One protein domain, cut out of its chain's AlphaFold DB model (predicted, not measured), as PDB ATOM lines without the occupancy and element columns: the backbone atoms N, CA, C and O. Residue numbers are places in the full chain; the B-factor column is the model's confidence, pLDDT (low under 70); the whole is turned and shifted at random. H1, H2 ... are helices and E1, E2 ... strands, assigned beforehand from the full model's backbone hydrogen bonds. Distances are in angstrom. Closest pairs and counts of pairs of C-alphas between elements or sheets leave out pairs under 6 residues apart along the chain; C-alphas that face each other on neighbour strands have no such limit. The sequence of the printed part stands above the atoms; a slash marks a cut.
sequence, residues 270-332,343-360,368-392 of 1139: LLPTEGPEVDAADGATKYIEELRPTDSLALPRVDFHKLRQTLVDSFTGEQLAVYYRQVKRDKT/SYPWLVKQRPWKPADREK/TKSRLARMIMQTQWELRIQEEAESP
ATOM      1  N   LEU A 270     -54.965 -18.064 -48.099       53.25
ATOM      2  CA  LEU A 270     -54.498 -18.312 -46.719       53.25
ATOM      3  C   LEU A 270     -55.108 -17.345 -45.696       53.25
ATOM      4  O   LEU A 270     -54.759 -17.367 -44.518       53.25
ATOM      5  N   LEU A 271     -55.987 -16.473 -46.171       58.47
ATOM      6  CA  LEU A 271     -56.549 -15.354 -45.451       58.47
ATOM      7  C   LEU A 271     -58.015 -15.675 -45.105       58.47
ATOM      8  O   LEU A 271     -58.797 -15.879 -46.029       58.47
ATOM      9  N   PRO A 272     -58.406 -15.707 -43.818       57.50
ATOM     10  CA  PRO A 272     -59.810 -15.839 -43.436       57.50
ATOM     11  C   PRO A 272     -60.649 -14.701 -44.040       57.50
ATOM     12  O   PRO A 272     -60.197 -13.546 -44.094       57.50
ATOM     13  N   THR A 273     -61.849 -15.050 -44.516       53.91
ATOM     14  CA  THR A 273     -62.833 -14.136 -45.129       53.91
ATOM     15  C   THR A 273     -63.578 -13.301 -44.084       53.91
ATOM     16  O   THR A 273     -64.059 -12.217 -44.402       53.91
ATOM     17  N   GLU A 274     -63.630 -13.764 -42.835       52.59
ATOM     18  CA  GLU A 274     -64.312 -13.091 -41.728       52.59
ATOM     19  C   GLU A 274     -63.269 -12.487 -40.777       52.59
ATOM     20  O   GLU A 274     -62.282 -13.131 -40.424       52.59
ATOM     21  N   GLY A 275     -63.426 -11.200 -40.461       52.81
ATOM     22  CA  GLY A 275     -62.516 -10.468 -39.582       52.81
ATOM     23  C   GLY A 275     -62.939 -10.606 -38.117       52.81
ATOM     24  O   GLY A 275     -64.136 -10.503 -37.844       52.81
ATOM     25  N   PRO A 276     -62.004 -10.806 -37.174       52.72
ATOM     26  CA  PRO A 276     -62.324 -10.753 -35.755       52.72
ATOM     27  C   PRO A 276     -62.676  -9.323 -35.305       52.72
ATOM     28  O   PRO A 276     -62.328  -8.336 -35.955       52.72
ATOM     29  N   GLU A 277     -63.379  -9.245 -34.176       50.38
ATOM     30  CA  GLU A 277     -63.837  -8.032 -33.492       50.38
ATOM     31  C   GLU A 277     -62.684  -7.021 -33.283       50.38
ATOM     32  O   GLU A 277     -61.607  -7.373 -32.796       50.38
ATOM     33  N   VAL A 278     -62.912  -5.767 -33.696       53.97
ATOM     34  CA  VAL A 278     -61.893  -4.722 -33.949       53.97
ATOM     35  C   VAL A 278     -61.013  -4.410 -32.725       53.97
ATOM     36  O   VAL A 278     -59.821  -4.156 -32.878       53.97
ATOM     37  N   ASP A 279     -61.544  -4.547 -31.509       52.38
ATOM     38  CA  ASP A 279     -60.840  -4.157 -30.278       52.38
ATOM     39  C   ASP A 279     -59.834  -5.214 -29.768       52.38
ATOM     40  O   ASP A 279     -58.878  -4.883 -29.064       52.38
ATOM     41  N   ALA A 280     -59.991  -6.489 -30.147       52.00
ATOM     42  CA  ALA A 280     -59.042  -7.555 -29.797       52.00
ATOM     43  C   ALA A 280     -57.848  -7.634 -30.772       52.00
ATOM     44  O   ALA A 280     -56.817  -8.238 -30.455       52.00
ATOM     45  N   ALA A 281     -57.980  -7.030 -31.958       57.75
ATOM     46  CA  ALA A 281     -56.959  -7.031 -33.001       57.75
ATOM     47  C   ALA A 281     -55.847  -5.997 -32.734       57.75
ATOM     48  O   ALA A 281     -54.673  -6.332 -32.885       57.75
ATOM     49  N   ASP A 282     -56.193  -4.798 -32.252       62.44
ATOM     50  CA  ASP A 282     -55.239  -3.700 -32.012       62.44
ATOM     51  C   ASP A 282     -54.270  -3.956 -30.844       62.44
ATOM     52  O   ASP A 282     -53.139  -3.466 -30.830       62.44
ATOM     53  N   GLY A 283     -54.693  -4.735 -29.844       68.88
ATOM     54  CA  GLY A 283     -53.794  -5.203 -28.787       68.88
ATOM     55  C   GLY A 283     -52.790  -6.221 -29.328       68.88
ATOM     56  O   GLY A 283     -51.590  -6.109 -29.090       68.88
ATOM     57  N   ALA A 284     -53.271  -7.187 -30.115       72.81
ATOM     58  CA  ALA A 284     -52.443  -8.246 -30.682       72.81
ATOM     59  C   ALA A 284     -51.384  -7.713 -31.659       72.81
ATOM     60  O   ALA A 284     -50.262  -8.208 -31.650       72.81
ATOM     61  N   THR A 285     -51.688  -6.690 -32.464       79.38
ATOM     62  CA  THR A 285     -50.718  -6.084 -33.394       79.38
ATOM     63  C   THR A 285     -49.559  -5.399 -32.673       79.38
ATOM     64  O   THR A 285     -48.420  -5.525 -33.120       79.38
ATOM     65  N   LYS A 286     -49.816  -4.737 -31.534       80.31
ATOM     66  CA  LYS A 286     -48.768  -4.133 -30.695       80.31
ATOM     67  C   LYS A 286     -47.861  -5.193 -30.079       80.31
ATOM     68  O   LYS A 286     -46.648  -5.075 -30.184       80.31
ATOM     69  N   TYR A 287     -48.437  -6.265 -29.532       81.75
ATOM     70  CA  TYR A 287     -47.654  -7.382 -28.991       81.75
ATOM     71  C   TYR A 287     -46.854  -8.129 -30.067       81.75
ATOM     72  O   TYR A 287     -45.764  -8.618 -29.790       81.75
ATOM     73  N   ILE A 288     -47.371  -8.221 -31.298       83.81
ATOM     74  CA  ILE A 288     -46.615  -8.774 -32.428       83.81
ATOM     75  C   ILE A 288     -45.415  -7.867 -32.744       83.81
ATOM     76  O   ILE A 288     -44.309  -8.385 -32.865       83.81
ATOM     77  N   GLU A 289     -45.587  -6.541 -32.818       82.62
ATOM     78  CA  GLU A 289     -44.472  -5.606 -33.057       82.62
ATOM     79  C   GLU A 289     -43.441  -5.609 -31.914       82.62
ATOM     80  O   GLU A 289     -42.248  -5.526 -32.180       82.62
ATOM     81  N   GLU A 290     -43.858  -5.776 -30.656       84.88
ATOM     82  CA  GLU A 290     -42.947  -5.893 -29.501       84.88
ATOM     83  C   GLU A 290     -42.039  -7.134 -29.565       84.88
ATOM     84  O   GLU A 290     -40.942  -7.131 -29.007       84.88
ATOM     85  N   LEU A 291     -42.469  -8.195 -30.258       82.50
ATOM     86  CA  LEU A 291     -41.667  -9.404 -30.483       82.50
ATOM     87  C   LEU A 291     -40.700  -9.278 -31.666       82.50
ATOM     88  O   LEU A 291     -39.944 -10.217 -31.939       82.50
ATOM     89  N   ARG A 292     -40.718  -8.149 -32.381       83.69
ATOM     90  CA  ARG A 292     -39.759  -7.870 -33.445       83.69
ATOM     91  C   ARG A 292     -38.377  -7.622 -32.826       83.69
ATOM     92  O   ARG A 292     -38.233  -6.716 -32.009       83.69
ATOM     93  N   PRO A 293     -37.336  -8.363 -33.234       84.06
ATOM     94  CA  PRO A 293     -35.968  -8.059 -32.837       84.06
ATOM     95  C   PRO A 293     -35.571  -6.665 -33.337       84.06
ATOM     96  O   PRO A 293     -35.553  -6.420 -34.544       84.06
ATOM     97  N   THR A 294     -35.266  -5.750 -32.419       74.31
ATOM     98  CA  THR A 294     -34.895  -4.361 -32.742       74.31
ATOM     99  C   THR A 294     -33.424  -4.225 -33.145       74.31
ATOM    100  O   THR A 294     -33.081  -3.332 -33.915       74.31
ATOM    101  N   ASP A 295     -32.571  -5.137 -32.666       62.09
ATOM    102  CA  ASP A 295     -31.110  -4.985 -32.715       62.09
ATOM    103  C   ASP A 295     -30.423  -5.812 -33.820       62.09
ATOM    104  O   ASP A 295     -29.232  -5.625 -34.073       62.09
ATOM    105  N   SER A 296     -31.134  -6.712 -34.517       67.75
ATOM    106  CA  SER A 296     -30.533  -7.528 -35.581       67.75
ATOM    107  C   SER A 296     -31.490  -7.880 -36.725       67.75
ATOM    108  O   SER A 296     -32.536  -8.499 -36.547       67.75
ATOM    109  N   LEU A 297     -31.081  -7.529 -37.949       73.94
ATOM    110  CA  LEU A 297     -31.753  -7.942 -39.188       73.94
ATOM    111  C   LEU A 297     -31.382  -9.375 -39.610       73.94
ATOM    112  O   LEU A 297     -32.053  -9.954 -40.458       73.94
ATOM    113  N   ALA A 298     -30.334  -9.961 -39.024       76.12
ATOM    114  CA  ALA A 298     -29.930 -11.347 -39.240       76.12
ATOM    115  C   ALA A 298     -29.977 -12.124 -37.915       76.12
ATOM    116  O   ALA A 298     -29.416 -11.679 -36.913       76.12
ATOM    117  N   LEU A 299     -30.649 -13.277 -37.911       81.50
ATOM    118  CA  LEU A 299     -30.762 -14.169 -36.755       81.50
ATOM    119  C   LEU A 299     -30.154 -15.543 -37.063       81.50
ATOM    120  O   LEU A 299     -30.383 -16.055 -38.163       81.50
ATOM    121  N   PRO A 300     -29.480 -16.193 -36.095       82.81
ATOM    122  CA  PRO A 300     -29.123 -17.604 -36.206       82.81
ATOM    123  C   PRO A 300     -30.365 -18.461 -36.466       82.81
ATOM    124  O   PRO A 300     -31.438 -18.212 -35.905       82.81
ATOM    125  N   ARG A 301     -30.240 -19.517 -37.269       81.69
ATOM    126  CA  ARG A 301     -31.344 -20.381 -37.715       81.69
ATOM    127  C   ARG A 301     -32.138 -20.951 -36.550       81.69
ATOM    128  O   ARG A 301     -33.364 -21.043 -36.610       81.69
ATOM    129  N   VAL A 302     -31.447 -21.310 -35.473       83.94
ATOM    130  CA  VAL A 302     -32.065 -21.823 -34.247       83.94
ATOM    131  C   VAL A 302     -33.001 -20.782 -33.633       83.94
ATOM    132  O   VAL A 302     -34.136 -21.108 -33.285       83.94
ATOM    133  N   ASP A 303     -32.564 -19.532 -33.545       84.56
ATOM    134  CA  ASP A 303     -33.342 -18.458 -32.930       84.56
ATOM    135  C   ASP A 303     -34.436 -17.945 -33.867       84.56
ATOM    136  O   ASP A 303     -35.547 -17.671 -33.417       84.56
ATOM    137  N   PHE A 304     -34.194 -17.961 -35.180       85.12
ATOM    138  CA  PHE A 304     -35.230 -17.736 -36.186       85.12
ATOM    139  C   PHE A 304     -36.364 -18.768 -36.063       85.12
ATOM    140  O   PHE A 304     -37.546 -18.419 -36.090       85.12
ATOM    141  N   HIS A 305     -36.041 -20.055 -35.889       84.44
ATOM    142  CA  HIS A 305     -37.061 -21.085 -35.689       84.44
ATOM    143  C   HIS A 305     -37.768 -20.968 -34.336       84.44
ATOM    144  O   HIS A 305     -38.984 -21.169 -34.302       84.44
ATOM    145  N   LYS A 306     -37.056 -20.618 -33.256       87.25
ATOM    146  CA  LYS A 306     -37.675 -20.336 -31.952       87.25
ATOM    147  C   LYS A 306     -38.654 -19.173 -32.053       87.25
ATOM    148  O   LYS A 306     -39.797 -19.341 -31.661       87.25
ATOM    149  N   LEU A 307     -38.256 -18.053 -32.659       87.38
ATOM    150  CA  LEU A 307     -39.116 -16.880 -32.843       87.38
ATOM    151  C   LEU A 307     -40.345 -17.209 -33.701       87.38
ATOM    152  O   LEU A 307     -41.469 -16.851 -33.348       87.38
ATOM    153  N   ARG A 308     -40.162 -17.981 -34.780       86.06
ATOM    154  CA  ARG A 308     -41.281 -18.498 -35.579       86.06
ATOM    155  C   ARG A 308     -42.226 -19.348 -34.730       86.06
ATOM    156  O   ARG A 308     -43.437 -19.221 -34.870       86.06
ATOM    157  N   GLN A 309     -41.686 -20.223 -33.885       86.44
ATOM    158  CA  GLN A 309     -42.476 -21.080 -33.008       86.44
ATOM    159  C   GLN A 309     -43.215 -20.252 -31.947       86.44
ATOM    160  O   GLN A 309     -44.409 -20.447 -31.770       86.44
ATOM    161  N   THR A 310     -42.574 -19.244 -31.352       88.69
ATOM    162  CA  THR A 310     -43.197 -18.298 -30.416       88.69
ATOM    163  C   THR A 310     -44.361 -17.545 -31.057       88.69
ATOM    164  O   THR A 310     -45.425 -17.450 -30.449       88.69
ATOM    165  N   LEU A 311     -44.217 -17.074 -32.301       86.50
ATOM    166  CA  LEU A 311     -45.315 -16.437 -33.042       86.50
ATOM    167  C   LEU A 311     -46.462 -17.411 -33.343       86.50
ATOM    168  O   LEU A 311     -47.635 -17.047 -33.273       86.50
ATOM    169  N   VAL A 312     -46.129 -18.659 -33.678       87.31
ATOM    170  CA  VAL A 312     -47.114 -19.713 -33.948       87.31
ATOM    171  C   VAL A 312     -47.815 -20.176 -32.675       87.31
ATOM    172  O   VAL A 312     -48.986 -20.527 -32.753       87.31
ATOM    173  N   ASP A 313     -47.166 -20.163 -31.519       86.25
ATOM    174  CA  ASP A 313     -47.766 -20.629 -30.269       86.25
ATOM    175  C   ASP A 313     -48.569 -19.520 -29.571       86.25
ATOM    176  O   ASP A 313     -49.599 -19.810 -28.966       86.25
ATOM    177  N   SER A 314     -48.166 -18.251 -29.723       85.94
ATOM    178  CA  SER A 314     -48.721 -17.129 -28.942       85.94
ATOM    179  C   SER A 314     -49.908 -16.401 -29.589       85.94
ATOM    180  O   SER A 314     -50.715 -15.820 -28.871       85.94
ATOM    181  N   PHE A 315     -50.052 -16.423 -30.920       85.75
ATOM    182  CA  PHE A 315     -51.094 -15.654 -31.637       85.75
ATOM    183  C   PHE A 315     -52.017 -16.557 -32.436       85.75
ATOM    184  O   PHE A 315     -51.640 -17.676 -32.742       85.75
ATOM    185  N   THR A 316     -53.212 -16.118 -32.830       85.19
ATOM    186  CA  THR A 316     -54.064 -16.871 -33.769       85.19
ATOM    187  C   THR A 316     -53.654 -16.616 -35.226       85.19
ATOM    188  O   THR A 316     -52.988 -15.633 -35.549       85.19
ATOM    189  N   GLY A 317     -54.036 -17.513 -36.145       78.69
ATOM    190  CA  GLY A 317     -53.754 -17.319 -37.576       78.69
ATOM    191  C   GLY A 317     -54.406 -16.055 -38.152       78.69
ATOM    192  O   GLY A 317     -53.838 -15.425 -39.040       78.69
ATOM    193  N   GLU A 318     -55.556 -15.656 -37.605       78.44
ATOM    194  CA  GLU A 318     -56.294 -14.454 -38.002       78.44
ATOM    195  C   GLU A 318     -55.588 -13.177 -37.532       78.44
ATOM    196  O   GLU A 318     -55.439 -12.247 -38.319       78.44
ATOM    197  N   GLN A 319     -55.057 -13.158 -36.302       81.62
ATOM    198  CA  GLN A 319     -54.267 -12.037 -35.775       81.62
ATOM    199  C   GLN A 319     -52.999 -11.790 -36.607       81.62
ATOM    200  O   GLN A 319     -52.723 -10.657 -36.999       81.62
ATOM    201  N   LEU A 320     -52.267 -12.855 -36.961       82.75
ATOM    202  CA  LEU A 320     -51.094 -12.759 -37.840       82.75
ATOM    203  C   LEU A 320     -51.478 -12.271 -39.249       82.75
ATOM    204  O   LEU A 320     -50.773 -11.463 -39.853       82.75
ATOM    205  N   ALA A 321     -52.612 -12.731 -39.781       80.94
ATOM    206  CA  ALA A 321     -53.123 -12.300 -41.078       80.94
ATOM    207  C   ALA A 321     -53.529 -10.814 -41.098       80.94
ATOM    208  O   ALA A 321     -53.226 -10.119 -42.071       80.94
ATOM    209  N   VAL A 322     -54.195 -10.325 -40.045       83.12
ATOM    210  CA  VAL A 322     -54.573  -8.911 -39.888       83.12
ATOM    211  C   VAL A 322     -53.324  -8.037 -39.801       83.12
ATOM    212  O   VAL A 322     -53.190  -7.108 -40.599       83.12
ATOM    213  N   TYR A 323     -52.369  -8.404 -38.943       83.50
ATOM    214  CA  TYR A 323     -51.091  -7.705 -38.812       83.50
ATOM    215  C   TYR A 323     -50.341  -7.625 -40.153       83.50
ATOM    216  O   TYR A 323     -49.939  -6.549 -40.591       83.50
ATOM    217  N   TYR A 324     -50.232  -8.744 -40.879       82.81
ATOM    218  CA  TYR A 324     -49.581  -8.767 -42.190       82.81
ATOM    219  C   TYR A 324     -50.247  -7.824 -43.208       82.81
ATOM    220  O   TYR A 324     -49.551  -7.161 -43.978       82.81
ATOM    221  N   ARG A 325     -51.587  -7.756 -43.236       79.69
ATOM    222  CA  ARG A 325     -52.328  -6.855 -44.139       79.69
ATOM    223  C   ARG A 325     -52.138  -5.385 -43.761       79.69
ATOM    224  O   ARG A 325     -52.028  -4.562 -44.666       79.69
ATOM    225  N   GLN A 326     -52.118  -5.074 -42.467       79.75
ATOM    226  CA  GLN A 326     -51.962  -3.716 -41.948       79.75
ATOM    227  C   GLN A 326     -50.574  -3.160 -42.278       79.75
ATOM    228  O   GLN A 326     -50.477  -2.191 -43.022       79.75
ATOM    229  N   VAL A 327     -49.504  -3.872 -41.904       77.00
ATOM    230  CA  VAL A 327     -48.123  -3.436 -42.191       77.00
ATOM    231  C   VAL A 327     -47.843  -3.372 -43.693       77.00
ATOM    232  O   VAL A 327     -47.123  -2.494 -44.159       77.00
ATOM    233  N   LYS A 328     -48.447  -4.261 -44.495       77.56
ATOM    234  CA  LYS A 328     -48.331  -4.192 -45.958       77.56
ATOM    235  C   LYS A 328     -48.978  -2.927 -46.528       77.56
ATOM    236  O   LYS A 328     -48.413  -2.358 -47.459       77.56
ATOM    237  N   ARG A 329     -50.138  -2.502 -46.016       72.50
ATOM    238  CA  ARG A 329     -50.765  -1.232 -46.423       72.50
ATOM    239  C   ARG A 329     -49.881  -0.055 -46.024       72.50
ATOM    240  O   ARG A 329     -49.509   0.717 -46.902       72.50
ATOM    241  N   ASP A 330     -49.423  -0.031 -44.777       69.38
ATOM    242  CA  ASP A 330     -48.585   1.048 -44.248       69.38
ATOM    243  C   ASP A 330     -47.241   1.161 -45.005       69.38
ATOM    244  O   ASP A 330     -46.828   2.256 -45.379       69.38
ATOM    245  N   LYS A 331     -46.584   0.038 -45.346       68.19
ATOM    246  CA  LYS A 331     -45.359   0.026 -46.179       68.19
ATOM    247  C   LYS A 331     -45.599   0.429 -47.640       68.19
ATOM    248  O   LYS A 331     -44.696   0.983 -48.263       68.19
ATOM    249  N   THR A 332     -46.773   0.129 -48.205       63.16
ATOM    250  CA  THR A 332     -47.108   0.484 -49.602       63.16
ATOM    251  C   THR A 332     -47.387   1.982 -49.739       63.16
ATOM    252  O   THR A 332     -47.122   2.555 -50.791       63.16
ATOM    253  N   SER A 343     -25.943   1.063 -60.982       75.50
ATOM    254  CA  SER A 343     -26.353   0.845 -62.364       75.50
ATOM    255  C   SER A 343     -25.124   0.933 -63.260       75.50
ATOM    256  O   SER A 343     -24.681   2.023 -63.614       75.50
ATOM    257  N   TYR A 344     -24.570  -0.218 -63.631       80.88
ATOM    258  CA  TYR A 344     -23.446  -0.290 -64.560       80.88
ATOM    259  C   TYR A 344     -23.919  -0.151 -66.022       80.88
ATOM    260  O   TYR A 344     -24.873  -0.831 -66.406       80.88
ATOM    261  N   PRO A 345     -23.256   0.651 -66.881       81.69
ATOM    262  CA  PRO A 345     -23.668   0.856 -68.281       81.69
ATOM    263  C   PRO A 345     -23.675  -0.412 -69.153       81.69
ATOM    264  O   PRO A 345     -24.403  -0.493 -70.140       81.69
ATOM    265  N   TRP A 346     -22.849  -1.402 -68.806       84.25
ATOM    266  CA  TRP A 346     -22.705  -2.669 -69.532       84.25
ATOM    267  C   TRP A 346     -23.697  -3.756 -69.084       84.25
ATOM    268  O   TRP A 346     -23.807  -4.803 -69.735       84.25
ATOM    269  N   LEU A 347     -24.405  -3.532 -67.974       85.88
ATOM    270  CA  LEU A 347     -25.302  -4.497 -67.349       85.88
ATOM    271  C   LEU A 347     -26.715  -4.349 -67.926       85.88
ATOM    272  O   LEU A 347     -27.385  -3.345 -67.713       85.88
ATOM    273  N   VAL A 348     -27.185  -5.369 -68.646       85.12
ATOM    274  CA  VAL A 348     -28.522  -5.368 -69.267       85.12
ATOM    275  C   VAL A 348     -29.600  -5.699 -68.235       85.12
ATOM    276  O   VAL A 348     -30.661  -5.081 -68.196       85.12
ATOM    277  N   LYS A 349     -29.345  -6.711 -67.401       85.31
ATOM    278  CA  LYS A 349     -30.258  -7.174 -66.349       85.31
ATOM    279  C   LYS A 349     -29.456  -7.833 -65.235       85.31
ATOM    280  O   LYS A 349     -28.456  -8.496 -65.498       85.31
ATOM    281  N   GLN A 350     -29.936  -7.729 -64.002       84.31
ATOM    282  CA  GLN A 350     -29.406  -8.481 -62.869       84.31
ATOM    283  C   GLN A 350     -30.510  -9.340 -62.259       84.31
ATOM    284  O   GLN A 350     -31.620  -8.876 -62.001       84.31
ATOM    285  N   ARG A 351     -30.207 -10.614 -62.028       84.19
ATOM    286  CA  ARG A 351     -31.007 -11.485 -61.174       84.19
ATOM    287  C   ARG A 351     -30.501 -11.301 -59.740       84.19
ATOM    288  O   ARG A 351     -29.319 -11.566 -59.505       84.19
ATOM    289  N   PRO A 352     -31.361 -10.872 -58.797       83.06
ATOM    290  CA  PRO A 352     -30.951 -10.685 -57.413       83.06
ATOM    291  C   PRO A 352     -30.493 -12.014 -56.815       83.06
ATOM    292  O   PRO A 352     -30.981 -13.084 -57.206       83.06
ATOM    293  N   TRP A 353     -29.558 -11.921 -55.876       85.69
ATOM    294  CA  TRP A 353     -29.002 -13.067 -55.175       85.69
ATOM    295  C   TRP A 353     -30.093 -13.830 -54.408       85.69
ATOM    296  O   TRP A 353     -30.989 -13.231 -53.808       85.69
ATOM    297  N   LYS A 354     -30.045 -15.163 -54.464       82.00
ATOM    298  CA  LYS A 354     -30.948 -16.059 -53.731       82.00
ATOM    299  C   LYS A 354     -30.144 -17.202 -53.106       82.00
ATOM    300  O   LYS A 354     -29.364 -17.809 -53.835       82.00
ATOM    301  N   PRO A 355     -30.367 -17.571 -51.835       78.62
ATOM    302  CA  PRO A 355     -29.642 -18.675 -51.206       78.62
ATOM    303  C   PRO A 355     -29.902 -19.990 -51.956       78.62
ATOM    304  O   PRO A 355     -31.036 -20.259 -52.370       78.62
ATOM    305  N   ALA A 356     -28.851 -20.786 -52.169       70.00
ATOM    306  CA  ALA A 356     -28.933 -22.023 -52.945       70.00
ATOM    307  C   ALA A 356     -29.692 -23.120 -52.188       70.00
ATOM    308  O   ALA A 356     -30.573 -23.776 -52.747       70.00
ATOM    309  N   ASP A 357     -29.417 -23.225 -50.891       62.28
ATOM    310  CA  ASP A 357     -30.109 -24.102 -49.953       62.28
ATOM    311  C   ASP A 357     -31.245 -23.352 -49.263       62.28
ATOM    312  O   ASP A 357     -31.336 -23.288 -48.038       62.28
ATOM    313  N   ARG A 358     -32.158 -22.770 -50.046       57.69
ATOM    314  CA  ARG A 358     -33.423 -22.342 -49.452       57.69
ATOM    315  C   ARG A 358     -34.138 -23.603 -48.991       57.69
ATOM    316  O   ARG A 358     -34.412 -24.473 -49.824       57.69
ATOM    317  N   GLU A 359     -34.453 -23.705 -47.696       54.94
ATOM    318  CA  GLU A 359     -35.355 -24.745 -47.202       54.94
ATOM    319  C   GLU A 359     -36.576 -24.762 -48.126       54.94
ATOM    320  O   GLU A 359     -37.378 -23.820 -48.142       54.94
ATOM    321  N   LYS A 360     -36.710 -25.819 -48.938       54.62
ATOM    322  CA  LYS A 360     -37.972 -26.075 -49.621       54.62
ATOM    323  C   LYS A 360     -38.978 -26.191 -48.486       54.62
ATOM    324  O   LYS A 360     -38.765 -27.032 -47.612       54.62
ATOM    325  N   THR A 368     -50.846 -23.465 -42.077       76.62
ATOM    326  CA  THR A 368     -51.110 -22.122 -42.641       76.62
ATOM    327  C   THR A 368     -50.611 -20.998 -41.724       76.62
ATOM    328  O   THR A 368     -50.021 -20.021 -42.181       76.62
ATOM    329  N   LYS A 369     -50.744 -21.203 -40.412       82.00
ATOM    330  CA  LYS A 369     -50.258 -20.316 -39.351       82.00
ATOM    331  C   LYS A 369     -48.731 -20.166 -39.341       82.00
ATOM    332  O   LYS A 369     -48.220 -19.053 -39.291       82.00
ATOM    333  N   SER A 370     -47.997 -21.274 -39.466       79.81
ATOM    334  CA  SER A 370     -46.528 -21.268 -39.543       79.81
ATOM    335  C   SER A 370     -46.005 -20.585 -40.810       79.81
ATOM    336  O   SER A 370     -44.964 -19.924 -40.786       79.81
ATOM    337  N   ARG A 371     -46.751 -20.682 -41.920       78.94
ATOM    338  CA  ARG A 371     -46.431 -19.970 -43.168       78.94
ATOM    339  C   ARG A 371     -46.606 -18.459 -43.022       78.94
ATOM    340  O   ARG A 371     -45.702 -17.727 -43.412       78.94
ATOM    341  N   LEU A 372     -47.707 -18.009 -42.413       79.06
ATOM    342  CA  LEU A 372     -47.955 -16.588 -42.137       79.06
ATOM    343  C   LEU A 372     -46.897 -15.990 -41.199       79.06
ATOM    344  O   LEU A 372     -46.349 -14.937 -41.512       79.06
ATOM    345  N   ALA A 373     -46.532 -16.693 -40.121       84.00
ATOM    346  CA  ALA A 373     -45.459 -16.261 -39.219       84.00
ATOM    347  C   ALA A 373     -44.118 -16.089 -39.959       84.00
ATOM    348  O   ALA A 373     -43.466 -15.055 -39.837       84.00
ATOM    349  N   ARG A 374     -43.737 -17.056 -40.810       81.56
ATOM    350  CA  ARG A 374     -42.523 -16.949 -41.638       81.56
ATOM    351  C   ARG A 374     -42.586 -15.757 -42.603       81.56
ATOM    352  O   ARG A 374     -41.584 -15.069 -42.773       81.56
ATOM    353  N   MET A 375     -43.737 -15.508 -43.234       78.06
ATOM    354  CA  MET A 375     -43.910 -14.369 -44.143       78.06
ATOM    355  C   MET A 375     -43.750 -13.035 -43.415       78.06
ATOM    356  O   MET A 375     -43.053 -12.164 -43.927       78.06
ATOM    357  N   ILE A 376     -44.342 -12.880 -42.229       83.81
ATOM    358  CA  ILE A 376     -44.179 -11.677 -41.402       83.81
ATOM    359  C   ILE A 376     -42.697 -11.444 -41.099       83.81
ATOM    360  O   ILE A 376     -42.174 -10.379 -41.422       83.81
ATOM    361  N   MET A 377     -42.003 -12.468 -40.598       83.88
ATOM    362  CA  MET A 377     -40.582 -12.375 -40.254       83.88
ATOM    363  C   MET A 377     -39.705 -11.994 -41.459       83.88
ATOM    364  O   MET A 377     -38.871 -11.106 -41.342       83.88
ATOM    365  N   GLN A 378     -39.908 -12.611 -42.632       79.44
ATOM    366  CA  GLN A 378     -39.051 -12.381 -43.809       79.44
ATOM    367  C   GLN A 378     -39.408 -11.123 -44.612       79.44
ATOM    368  O   GLN A 378     -38.519 -10.488 -45.169       79.44
ATOM    369  N   THR A 379     -40.694 -10.775 -44.728       77.62
ATOM    370  CA  THR A 379     -41.149  -9.692 -45.629       77.62
ATOM    371  C   THR A 379     -41.535  -8.409 -44.900       77.62
ATOM    372  O   THR A 379     -41.325  -7.322 -45.434       77.62
ATOM    373  N   GLN A 380     -42.080  -8.503 -43.683       81.00
ATOM    374  CA  GLN A 380     -42.473  -7.321 -42.909       81.00
ATOM    375  C   GLN A 380     -41.360  -6.883 -41.962       81.00
ATOM    376  O   GLN A 380     -41.038  -5.698 -41.917       81.00
ATOM    377  N   TRP A 381     -40.721  -7.826 -41.271       84.56
ATOM    378  CA  TRP A 381     -39.612  -7.527 -40.360       84.56
ATOM    379  C   TRP A 381     -38.234  -7.562 -41.016       84.56
ATOM    380  O   TRP A 381     -37.273  -7.142 -40.385       84.56
ATOM    381  N   GLU A 382     -38.148  -8.030 -42.268       80.38
ATOM    382  CA  GLU A 382     -36.902  -8.129 -43.048       80.38
ATOM    383  C   GLU A 382     -35.812  -8.971 -42.358       80.38
ATOM    384  O   GLU A 382     -34.624  -8.820 -42.639       80.38
ATOM    385  N   LEU A 383     -36.222  -9.907 -41.491       82.69
ATOM    386  CA  LEU A 383     -35.314 -10.814 -40.798       82.69
ATOM    387  C   LEU A 383     -34.774 -11.870 -41.763       82.69
ATOM    388  O   LEU A 383     -35.531 -12.611 -42.403       82.69
ATOM    389  N   ARG A 384     -33.449 -11.974 -41.809       75.50
ATOM    390  CA  ARG A 384     -32.695 -12.965 -42.577       75.50
ATOM    391  C   ARG A 384     -32.134 -14.034 -41.647       75.50
ATOM    392  O   ARG A 384     -31.832 -13.767 -40.487       75.50
ATOM    393  N   ILE A 385     -31.992 -15.253 -42.157       80.81
ATOM    394  CA  ILE A 385     -31.275 -16.313 -41.444       80.81
ATOM    395  C   ILE A 385     -29.786 -16.102 -41.712       80.81
ATOM    396  O   ILE A 385     -29.373 -16.038 -42.870       80.81
ATOM    397  N   GLN A 386     -28.992 -15.963 -40.655       77.25
ATOM    398  CA  GLN A 386     -27.565 -15.661 -40.749       77.25
ATOM    399  C   GLN A 386     -26.817 -16.728 -41.560       77.25
ATOM    400  O   GLN A 386     -26.074 -16.395 -42.476       77.25
ATOM    401  N   GLU A 387     -27.093 -18.006 -41.309       77.69
ATOM    402  CA  GLU A 387     -26.482 -19.122 -42.032       77.69
ATOM    403  C   GLU A 387     -26.905 -19.158 -43.508       77.69
ATOM    404  O   GLU A 387     -26.143 -19.634 -44.341       77.69
ATOM    405  N   GLU A 388     -28.092 -18.643 -43.860       74.00
ATOM    406  CA  GLU A 388     -28.502 -18.517 -45.264       74.00
ATOM    407  C   GLU A 388     -27.748 -17.372 -45.949       74.00
ATOM    408  O   GLU A 388     -27.294 -17.553 -47.073       74.00
ATOM    409  N   ALA A 389     -27.563 -16.228 -45.279       68.88
ATOM    410  CA  ALA A 389     -26.812 -15.084 -45.809       68.88
ATOM    411  C   ALA A 389     -25.299 -15.358 -45.934       68.88
ATOM    412  O   ALA A 389     -24.644 -14.843 -46.841       68.88
ATOM    413  N   GLU A 390     -24.750 -16.185 -45.040       74.00
ATOM    414  CA  GLU A 390     -23.354 -16.640 -45.067       74.00
ATOM    415  C   GLU A 390     -23.133 -17.834 -46.012       74.00
ATOM    416  O   GLU A 390     -22.000 -18.089 -46.425       74.00
ATOM    417  N   SER A 391     -24.197 -18.552 -46.391       76.88
ATOM    418  CA  SER A 391     -24.123 -19.632 -47.378       76.88
ATOM    419  C   SER A 391     -23.997 -19.099 -48.810       76.88
ATOM    420  O   SER A 391     -24.491 -18.011 -49.120       76.88
ATOM    421  N   PRO A 392     -23.365 -19.851 -49.728       81.44
ATOM    422  CA  PRO A 392     -23.352 -19.482 -51.134       81.44
ATOM    423  C   PRO A 392     -24.764 -19.547 -51.734       81.44
ATOM    424  O   PRO A 392     -25.547 -20.473 -51.506       81.44
TER     425      PRO A 392
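What this domain is: This is residues 270 to 332, 343 to 360 and 368 to 392 of the 1139 residues of an uncharacterized protein of Acremonium chrysogenum (strain ATCC 11550 / CBS 779.69 / DSM 880 / IAM 14645 / JCM 23072 / IMI 49137) (UniProt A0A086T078). A small body of helices has H4 in its middle, with H3 side by side with it and H2 packed steeply on it through residues 308 to 312; H1 crosses H3. Short H5 lies towards one end of the body, and from near it strand E1 leads out into an arm, residues 343 to 352, which sticks out. The printed part has 106 residues, with five named helices and one named strand in the order H1, H2, H3, E1, H4, H5: mostly helix. It is loose, with a radius of gyration of the C-alphas of 16.3 A, and elongated, spanning 54 by 32 by 27 A.

Where its parts are: H1, residues 278 to 290, begins at C-alpha 278 (-61.893, -4.722, -33.949) and is 19.5 A long. H2, residues 301 to 314, measures 19.7 A, and H3, residues 317 to 332, 22.5 A. E1, residues 347 to 355, measures 21.9 A. H4, residues 368 to 380, measures 17.1 A; H5, residues 386 to 390, ends at C-alpha 390 (-23.354, -16.640, -45.067).

How they stand to each other: H1 touches H3, about perpendicular at 74 degrees, closest at the C-alphas of Thr 285 and Tyr 323, 5.7 A. H3 touches H4 at a shallow tilt of 23 degrees, the same way, closest at C-alphas 317 and 369, 4.9 A. H2 touches H4 at a steep tilt of 58 degrees, opposite ways, closest at C-alphas 312 and 370, 5.8 A. E1 pairs with no named strand; its closest C-alpha to H5 is Pro 355, 6.1 A from that of Glu 388. Every O i to N i+4 pair is within hydrogen-bond range in H2, H3, H4 and H5; in H1, 5 of 9 are.

The domain as a whole: The farthest C-alphas, Glu 277 and Trp 346, are 54.9 A apart. Residues 333 to 342 and 361 to 367 are not printed; the C-alpha gaps are 24.4 A and 15.4 A. Of the links printed whole, none is long. Mean pLDDT of the printed part is 76.2, with 24 residues under 70, among them 270 to 283.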